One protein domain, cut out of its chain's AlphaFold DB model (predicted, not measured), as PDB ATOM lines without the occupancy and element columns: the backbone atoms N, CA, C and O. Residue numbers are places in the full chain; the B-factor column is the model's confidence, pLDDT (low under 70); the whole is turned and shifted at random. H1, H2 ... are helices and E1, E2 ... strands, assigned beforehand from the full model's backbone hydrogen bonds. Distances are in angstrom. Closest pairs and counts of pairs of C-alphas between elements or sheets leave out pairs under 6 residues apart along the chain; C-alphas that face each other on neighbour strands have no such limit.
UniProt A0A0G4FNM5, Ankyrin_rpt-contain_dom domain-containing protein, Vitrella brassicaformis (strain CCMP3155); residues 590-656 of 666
ATOM      1  N   MET A 590      10.799 -40.281  27.232       86.19
ATOM      2  CA  MET A 590      11.070 -41.638  27.694       86.19
ATOM      3  C   MET A 590      12.569 -41.839  27.949       86.19
ATOM      4  O   MET A 590      13.404 -41.446  27.139       86.19
ATOM      5  N   PHE A 591      12.906 -42.495  29.061       86.19
ATOM      6  CA  PHE A 591      14.286 -42.837  29.425       86.19
ATOM      7  C   PHE A 591      14.675 -44.245  28.946       86.19
ATOM      8  O   PHE A 591      13.916 -45.200  29.121       86.19
ATOM      9  N   VAL A 592      15.879 -44.395  28.398       83.12
ATOM     10  CA  VAL A 592      16.489 -45.663  27.955       83.12
ATOM     11  C   VAL A 592      17.582 -46.056  28.963       83.12
ATOM     12  O   VAL A 592      18.348 -45.178  29.355       83.12
ATOM     13  N   PRO A 593      17.687 -47.325  29.415       79.50
ATOM     14  CA  PRO A 593      16.972 -48.519  28.944       79.50
ATOM     15  C   PRO A 593      15.625 -48.800  29.632       79.50
ATOM     16  O   PRO A 593      14.899 -49.682  29.183       79.50
ATOM     17  N   CYS A 594      15.263 -48.084  30.702       81.19
ATOM     18  CA  CYS A 594      14.124 -48.449  31.559       81.19
ATOM     19  C   CYS A 594      12.723 -48.221  30.947       81.19
ATOM     20  O   CYS A 594      11.733 -48.625  31.548       81.19
ATOM     21  N   ARG A 595      12.626 -47.572  29.777       82.06
ATOM     22  CA  ARG A 595      11.399 -47.287  28.997       82.06
ATOM     23  C   ARG A 595      10.306 -46.507  29.742       82.06
ATOM     24  O   ARG A 595       9.159 -46.461  29.304       82.06
ATOM     25  N   HIS A 596      10.655 -45.833  30.836       84.50
ATOM     26  CA  HIS A 596       9.719 -44.997  31.584       84.50
ATOM     27  C   HIS A 596       9.463 -43.677  30.856       84.50
ATOM     28  O   HIS A 596      10.364 -42.852  30.720       84.50
ATOM     29  N   LEU A 597       8.215 -43.491  30.424       85.69
ATOM     30  CA  LEU A 597       7.647 -42.227  29.963       85.69
ATOM     31  C   LEU A 597       7.225 -41.417  31.202       85.69
ATOM     32  O   LEU A 597       6.255 -41.789  31.865       85.69
ATOM     33  N   CYS A 598       7.983 -40.379  31.575       86.31
ATOM     34  CA  CYS A 598       7.784 -39.706  32.873       86.31
ATOM     35  C   CYS A 598       7.958 -38.177  32.908       86.31
ATOM     36  O   CYS A 598       7.538 -37.573  33.891       86.31
ATOM     37  N   LEU A 599       8.514 -37.529  31.875       87.38
ATOM     38  CA  LEU A 599       8.659 -36.063  31.833       87.38
ATOM     39  C   LEU A 599       7.939 -35.441  30.630       87.38
ATOM     40  O   LEU A 599       7.983 -35.977  29.523       87.38
ATOM     41  N   CYS A 600       7.292 -34.292  30.833       90.94
ATOM     42  CA  CYS A 600       6.843 -33.427  29.738       90.94
ATOM     43  C   CYS A 600       8.022 -32.594  29.201       90.94
ATOM     44  O   CYS A 600       9.001 -32.366  29.920       90.94
ATOM     45  N   GLN A 601       7.931 -32.113  27.956       87.31
ATOM     46  CA  GLN A 601       9.055 -31.441  27.286       87.31
ATOM     47  C   GLN A 601       9.645 -30.258  28.086       87.31
ATOM     48  O   GLN A 601      10.863 -30.241  28.269       87.31
ATOM     49  N   PRO A 602       8.851 -29.323  28.661       88.31
ATOM     50  CA  PRO A 602       9.409 -28.193  29.413       88.31
ATOM     51  C   PRO A 602      10.141 -28.601  30.700       88.31
ATOM     52  O   PRO A 602      11.114 -27.954  31.088       88.31
ATOM     53  N   CYS A 603       9.697 -29.671  31.368       85.62
ATOM     54  CA  CYS A 603      10.398 -30.219  32.530       85.62
ATOM     55  C   CYS A 603      11.676 -30.951  32.117       85.62
ATOM     56  O   CYS A 603      12.691 -30.812  32.799       85.62
ATOM     57  N   TYR A 604      11.659 -31.667  30.988       89.38
ATOM     58  CA  TYR A 604      12.851 -32.336  30.480       89.38
ATOM     59  C   TYR A 604      13.950 -31.347  30.082       89.38
ATOM     60  O   TYR A 604      15.077 -31.504  30.538       89.38
ATOM     61  N   THR A 605      13.639 -30.277  29.341       88.44
ATOM     62  CA  THR A 605      14.642 -29.263  28.966       88.44
ATOM     63  C   THR A 605      15.278 -28.596  30.194       88.44
ATOM     64  O   THR A 605      16.493 -28.408  30.230       88.44
ATOM     65  N   LYS A 606      14.492 -28.301  31.242       86.62
ATOM     66  CA  LYS A 606      15.018 -27.779  32.520       86.62
ATOM     67  C   LYS A 606      15.930 -28.788  33.227       86.62
ATOM     68  O   LYS A 606      17.003 -28.417  33.692       86.62
ATOM     69  N   TRP A 607      15.519 -30.055  33.284       87.75
ATOM     70  CA  TRP A 607      16.302 -31.141  33.880       87.75
ATOM     71  C   TRP A 607      17.623 -31.375  33.128       87.75
ATOM     72  O   TRP A 607      18.674 -31.478  33.754       87.75
ATOM     73  N   GLN A 608      17.587 -31.375  31.794       86.56
ATOM     74  CA  GLN A 608      18.747 -31.553  30.922       86.56
ATOM     75  C   GLN A 608      19.758 -30.406  31.082       86.56
ATOM     76  O   GLN A 608      20.952 -30.663  31.211       86.56
ATOM     77  N   ALA A 609      19.288 -29.154  31.142       87.12
ATOM     78  CA  ALA A 609      20.144 -27.991  31.381       87.12
ATOM     79  C   ALA A 609      20.816 -28.038  32.767       87.12
ATOM     80  O   ALA A 609      22.020 -27.808  32.879       87.12
ATOM     81  N   HIS A 610      20.066 -28.403  33.813       85.12
ATOM     82  CA  HIS A 610      20.604 -28.574  35.165       85.12
ATOM     83  C   HIS A 610      21.633 -29.715  35.238       85.12
ATOM     84  O   HIS A 610      22.704 -29.548  35.820       85.12
ATOM     85  N   PHE A 611      21.357 -30.858  34.601       85.50
ATOM     86  CA  PHE A 611      22.299 -31.975  34.527       85.50
ATOM     87  C   PHE A 611      23.589 -31.592  33.783       85.50
ATOM     88  O   PHE A 611      24.680 -31.884  34.267       85.50
ATOM     89  N   ALA A 612      23.486 -30.879  32.656       86.62
ATOM     90  CA  ALA A 612      24.649 -30.375  31.924       86.62
ATOM     91  C   ALA A 612      25.490 -29.401  32.771       86.62
ATOM     92  O   ALA A 612      26.716 -29.503  32.784       86.62
ATOM     93  N   GLN A 613      24.845 -28.512  33.536       88.88
ATOM     94  CA  GLN A 613      25.524 -27.600  34.460       88.88
ATOM     95  C   GLN A 613      26.264 -28.355  35.577       88.88
ATOM     96  O   GLN A 613      27.427 -28.055  35.847       88.88
ATOM     97  N   GLN A 614      25.628 -29.355  36.199       84.88
ATOM     98  CA  GLN A 614      26.268 -30.195  37.218       84.88
ATOM     99  C   GLN A 614      27.437 -31.007  36.646       84.88
ATOM    100  O   GLN A 614      28.490 -31.098  37.276       84.88
ATOM    101  N   LEU A 615      27.280 -31.570  35.443       87.75
ATOM    102  CA  LEU A 615      28.329 -32.334  34.771       87.75
ATOM    103  C   LEU A 615      29.538 -31.457  34.423       87.75
ATOM    104  O   LEU A 615      30.670 -31.901  34.608       87.75
ATOM    105  N   GLN A 616      29.317 -30.219  33.973       88.25
ATOM    106  CA  GLN A 616      30.408 -29.280  33.717       88.25
ATOM    107  C   GLN A 616      31.121 -28.890  35.017       88.25
ATOM    108  O   GLN A 616      32.334 -29.038  35.098       88.25
ATOM    109  N   GLN A 617      30.385 -28.522  36.072       86.88
ATOM    110  CA  GLN A 617      30.979 -28.188  37.374       86.88
ATOM    111  C   GLN A 617      31.803 -29.343  37.966       86.88
ATOM    112  O   GLN A 617      32.855 -29.105  38.558       86.88
ATOM    113  N   ALA A 618      31.366 -30.594  37.794       84.75
ATOM    114  CA  ALA A 618      32.132 -31.763  38.219       84.75
ATOM    115  C   ALA A 618      33.418 -31.949  37.390       84.75
ATOM    116  O   ALA A 618      34.479 -32.195  37.964       84.75
ATOM    117  N   LYS A 619      33.363 -31.754  36.062       88.00
ATOM    118  CA  LYS A 619      34.552 -31.760  35.187       88.00
ATOM    119  C   LYS A 619      35.543 -30.651  35.552       88.00
ATOM    120  O   LYS A 619      36.732 -30.927  35.678       88.00
ATOM    121  N   ASP A 620      35.063 -29.430  35.788       88.56
ATOM    122  CA  ASP A 620      35.895 -28.283  36.173       88.56
ATOM    123  C   ASP A 620      36.623 -28.548  37.506       88.56
ATOM    124  O   ASP A 620      37.807 -28.244  37.658       88.56
ATOM    125  N   ARG A 621      35.943 -29.189  38.468       83.00
ATOM    126  CA  ARG A 621      36.544 -29.613  39.744       83.00
ATOM    127  C   ARG A 621      37.540 -30.759  39.591       83.00
ATOM    128  O   ARG A 621      38.559 -30.747  40.277       83.00
ATOM    129  N   GLN A 622      37.282 -31.735  38.719       87.56
ATOM    130  CA  GLN A 622      38.253 -32.791  38.403       87.56
ATOM    131  C   GLN A 622      39.512 -32.209  37.744       87.56
ATOM    132  O   GLN A 622      40.622 -32.554  38.142       87.56
ATOM    133  N   ALA A 623      39.357 -31.254  36.819       84.00
ATOM    134  CA  ALA A 623      40.473 -30.511  36.228       84.00
ATOM    135  C   ALA A 623      41.255 -29.686  37.275       84.00
ATOM    136  O   ALA A 623      42.473 -29.555  37.172       84.00
ATOM    137  N   ALA A 624      40.582 -29.203  38.326       84.69
ATOM    138  CA  ALA A 624      41.202 -28.584  39.500       84.69
ATOM    139  C   ALA A 624      41.784 -29.590  40.529       84.69
ATOM    140  O   ALA A 624      42.192 -29.184  41.618       84.69
ATOM    141  N   GLY A 625      41.838 -30.890  40.214       84.00
ATOM    142  CA  GLY A 625      42.466 -31.932  41.040       84.00
ATOM    143  C   GLY A 625      41.538 -32.673  42.014       84.00
ATOM    144  O   GLY A 625      42.023 -33.456  42.833       84.00
ATOM    145  N   SER A 626      40.219 -32.460  41.950       79.62
ATOM    146  CA  SER A 626      39.248 -33.193  42.774       79.62
ATOM    147  C   SER A 626      39.095 -34.660  42.343       79.62
ATOM    148  O   SER A 626      39.161 -34.986  41.160       79.62
ATOM    149  N   ARG A 627      38.808 -35.545  43.309       77.19
ATOM    150  CA  ARG A 627      38.420 -36.956  43.087       77.19
ATOM    151  C   ARG A 627      36.899 -37.188  43.153       77.19
ATOM    152  O   ARG A 627      36.455 -38.307  43.385       77.19
ATOM    153  N   GLU A 628      36.105 -36.133  43.002       78.62
ATOM    154  CA  GLU A 628      34.637 -36.193  42.957       78.62
ATOM    155  C   GLU A 628      34.158 -36.980  41.717       78.62
ATOM    156  O   GLU A 628      34.663 -36.755  40.616       78.62
ATOM    157  N   GLU A 629      33.218 -37.920  41.871       79.25
ATOM    158  CA  GLU A 629      32.662 -38.677  40.736       79.25
ATOM    159  C   GLU A 629      31.776 -37.790  39.844       79.25
ATOM    160  O   GLU A 629      31.054 -36.916  40.329       79.25
ATOM    161  N   LEU A 630      31.784 -38.036  38.527       81.00
ATOM    162  CA  LEU A 630      30.905 -37.313  37.605       81.00
ATOM    163  C   LEU A 630      29.427 -37.692  37.840       81.00
ATOM    164  O   LEU A 630      29.113 -38.879  37.986       81.00
ATOM    165  N   PRO A 631      28.494 -36.720  37.831       81.31
ATOM    166  CA  PRO A 631      27.080 -36.987  38.055       81.31
ATOM    167  C   PRO A 631      26.517 -37.875  36.943       81.31
ATOM    168  O   PRO A 631      26.606 -37.563  35.756       81.31
ATOM    169  N   LYS A 632      25.914 -38.996  37.339       80.44
ATOM    170  CA  LYS A 632      25.385 -39.998  36.411       80.44
ATOM    171  C   LYS A 632      23.972 -39.651  35.942       80.44
ATOM    172  O   LYS A 632      23.119 -39.273  36.745       80.44
ATOM    173  N   PHE A 633      23.709 -39.846  34.652       79.94
ATOM    174  CA  PHE A 633      22.396 -39.647  34.034       79.94
ATOM    175  C   PHE A 633      21.397 -40.686  34.580       79.94
ATOM    176  O   PHE A 633      21.653 -41.889  34.512       79.94
ATOM    177  N   ARG A 634      20.268 -40.250  35.160       83.38
ATOM    178  CA  ARG A 634      19.297 -41.133  35.846       83.38
ATOM    179  C   ARG A 634      17.851 -40.836  35.467       83.38
ATOM    180  O   ARG A 634      17.466 -39.681  35.311       83.38
ATOM    181  N   CYS A 635      17.025 -41.878  35.393       83.06
ATOM    182  CA  CYS A 635      15.588 -41.735  35.160       83.06
ATOM    183  C   CYS A 635      14.860 -41.139  36.376       83.06
ATOM    184  O   CYS A 635      14.888 -41.716  37.464       83.06
ATOM    185  N   ALA A 636      14.122 -40.047  36.160       79.12
ATOM    186  CA  ALA A 636      13.371 -39.332  37.199       79.12
ATOM    187  C   ALA A 636      12.254 -40.152  37.888       79.12
ATOM    188  O   ALA A 636      11.792 -39.759  38.952       79.12
ATOM    189  N   TYR A 637      11.815 -41.276  37.305       77.56
ATOM    190  CA  TYR A 637      10.776 -42.144  37.884       77.56
ATOM    191  C   TYR A 637      11.326 -43.341  38.678       77.56
ATOM    192  O   TYR A 637      10.677 -43.796  39.614       77.56
ATOM    193  N   CYS A 638      12.500 -43.879  38.317       81.75
ATOM    194  CA  CYS A 638      13.011 -45.127  38.907       81.75
ATOM    195  C   CYS A 638      14.484 -45.095  39.351       81.75
ATOM    196  O   CYS A 638      15.023 -46.140  39.707       81.75
ATOM    197  N   GLY A 639      15.171 -43.949  39.268       78.44
ATOM    198  CA  GLY A 639      16.568 -43.764  39.704       78.44
ATOM    199  C   GLY A 639      17.635 -44.539  38.910       78.44
ATOM    200  O   GLY A 639      18.834 -44.319  39.107       78.44
ATOM    201  N   HIS A 640      17.216 -45.430  38.010       80.12
ATOM    202  CA  HIS A 640      18.086 -46.272  37.196       80.12
ATOM    203  C   HIS A 640      18.971 -45.421  36.276       80.12
ATOM    204  O   HIS A 640      18.520 -44.393  35.760       80.12
ATOM    205  N   GLU A 641      20.220 -45.849  36.088       81.62
ATOM    206  CA  GLU A 641      21.178 -45.170  35.211       81.62
ATOM    207  C   GLU A 641      20.687 -45.292  33.760       81.62
ATOM    208  O   GLU A 641      20.286 -46.370  33.314       81.62
ATOM    209  N   GLY A 642      20.616 -44.161  33.062       78.81
ATOM    210  CA  GLY A 642      20.096 -44.072  31.702       78.81
ATOM    211  C   GLY A 642      21.201 -43.731  30.712       78.81
ATOM    212  O   GLY A 642      22.088 -42.945  31.026       78.81
ATOM    213  N   THR A 643      21.131 -44.297  29.512       79.81
ATOM    214  CA  THR A 643      22.066 -43.992  28.416       79.81
ATOM    215  C   THR A 643      21.572 -42.849  27.533       79.81
ATOM    216  O   THR A 643      22.375 -42.150  26.927       79.81
ATOM    217  N   HIS A 644      20.254 -42.650  27.456       81.62
ATOM    218  CA  HIS A 644      19.621 -41.589  26.675       81.62
ATOM    219  C   HIS A 644      18.210 -41.294  27.214       81.62
ATOM    220  O   HIS A 644      17.572 -42.165  27.816       81.62
ATOM    221  N   ALA A 645      17.688 -40.092  26.965       85.75
ATOM    222  CA  ALA A 645      16.264 -39.795  27.099       85.75
ATOM    223  C   ALA A 645      15.825 -38.761  26.056       85.75
ATOM    224  O   ALA A 645      16.495 -37.751  25.869       85.75
ATOM    225  N   ASP A 646      14.697 -39.005  25.396       85.75
ATOM    226  CA  ASP A 646      14.019 -38.020  24.545       85.75
ATOM    227  C   ASP A 646      12.568 -38.480  24.295       85.75
ATOM    228  O   ASP A 646      12.106 -39.513  24.789       85.75
ATOM    229  N   THR A 647      11.825 -37.700  23.528       86.00
ATOM    230  CA  THR A 647      10.539 -38.045  22.942       86.00
ATOM    231  C   THR A 647      10.626 -39.268  22.029       86.00
ATOM    232  O   THR A 647      11.640 -39.519  21.377       86.00
ATOM    233  N   LEU A 648       9.530 -40.027  21.923       77.56
ATOM    234  CA  LEU A 648       9.464 -41.217  21.061       77.56
ATOM    235  C   LEU A 648       9.871 -40.976  19.586       77.56
ATOM    236  O   LEU A 648      10.530 -41.856  19.029       77.56
ATOM    237  N   PRO A 649       9.549 -39.839  18.929       80.75
ATOM    238  CA  PRO A 649      10.054 -39.537  17.588       80.75
ATOM    239  C   PRO A 649      11.576 -39.364  17.526       80.75
ATOM    240  O   PRO A 649      12.199 -39.869  16.595       80.75
ATOM    241  N   ASN A 650      12.185 -38.704  18.516       79.12
ATOM    242  CA  ASN A 650      13.633 -38.496  18.559       79.12
ATOM    243  C   ASN A 650      14.383 -39.774  18.951       79.12
ATOM    244  O   ASN A 650      15.364 -40.114  18.301       79.12
ATOM    245  N   LEU A 651      13.867 -40.563  19.901       80.44
ATOM    246  CA  LEU A 651      14.396 -41.899  20.202       80.44
ATOM    247  C   LEU A 651      14.394 -42.811  18.967       80.44
ATOM    248  O   LEU A 651      15.331 -43.576  18.763       80.44
ATOM    249  N   ARG A 652      13.372 -42.712  18.106       77.88
ATOM    250  CA  ARG A 652      13.332 -43.425  16.816       77.88
ATOM    251  C   ARG A 652      14.322 -42.883  15.781       77.88
ATOM    252  O   ARG A 652      14.621 -43.615  14.846       77.88
ATOM    253  N   ARG A 653      14.826 -41.653  15.911       77.81
ATOM    254  CA  ARG A 653      15.964 -41.167  15.110       77.81
ATOM    255  C   ARG A 653      17.265 -41.716  15.680       77.81
ATOM    256  O   ARG A 653      17.946 -42.433  14.969       77.81
ATOM    257  N   TRP A 654      17.507 -41.522  16.976       77.44
ATOM    258  CA  TRP A 654      18.693 -42.008  17.689       77.44
ATOM    259  C   TRP A 654      18.940 -43.524  17.529       77.44
ATOM    260  O   TRP A 654      20.068 -43.939  17.303       77.44
ATOM    261  N   ILE A 655      17.890 -44.357  17.553       71.44
ATOM    262  CA  ILE A 655      17.989 -45.815  17.303       71.44
ATOM    263  C   ILE A 655      18.388 -46.154  15.849       71.44
ATOM    264  O   ILE A 655      18.915 -47.235  15.601       71.44
ATOM    265  N   ASN A 656      18.111 -45.263  14.894       71.12
ATOM    266  CA  ASN A 656      18.371 -45.448  13.461       71.12
ATOM    267  C   ASN A 656      19.552 -44.604  12.940       71.12
ATOM    268  O   ASN A 656      19.874 -44.684  11.754       71.12
TER     269      ASN A 656
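What this domain is: This is residues 590 to 656 of the 666 residues of the protein "Ankyrin_rpt-contain_dom domain-containing protein" of Vitrella brassicaformis (strain CCMP3155) (UniProt A0A0G4FNM5). A small head at one end holds a short two-strand sheet, E1 and E3, with the strand E2 and the short helix H2 close by; from it the long helix H1 runs off along the long axis, and the unnamed residues 624 to 643 fold back to the head. The 67 printed residues hold, in chain order, E1, E2, H1, E3 and H2, a mixed class of helices and strands, and the sheet, order E1 - E3, is antiparallel. The whole is loose, with a radius of gyration of the C-alphas of 13.6 A, and elongated, spanning 40 by 25 by 22 A.

Where its parts are: Find C-alpha 590 at (11.070, -41.638, 27.694), where E1, residues 590 to 592, begins its 6.8 A. Its neighbour E3, residues 644 to 647, covers 10.4 A. E2, residues 597 to 599, measures 6.5 A. Look next at C-alpha 601, at (9.055, -31.441, 27.286): from there H1, residues 601 to 623, runs 32.7 A. H2, residues 648 to 654, covers 9.9 A and ends at C-alpha 654, at (18.693, -42.008, 17.689).

How they stand to each other: In the sheet, E1 and E3 are antiparallel at 155 degrees, with N 590 and O 646 2.9 A apart and N 592 and O 644 2.9 A apart, both within hydrogen-bond range. E2 pairs with no named strand; its closest C-alpha to E1 is that of Leu 597, 4.1 A from that of Met 590. The closest C-alphas of E3 and H2 are those of Ala 645 and Leu 651, 7.4 A apart. H1 and E3 are near each other, with 7 pairs of C-alphas within 10 A. H1 and H2 are apart. In H1 and H2 every O i to N i+4 pair is within hydrogen-bond range.

The domain as a whole: The C-alphas farthest apart are those of Gly 625 and Pro 649, 40.7 A. The printed part has no cut, and its one long link joins H1 to E3 through 20 residues. The mean pLDDT of the printed part is 83.2, and no printed residue is under 70.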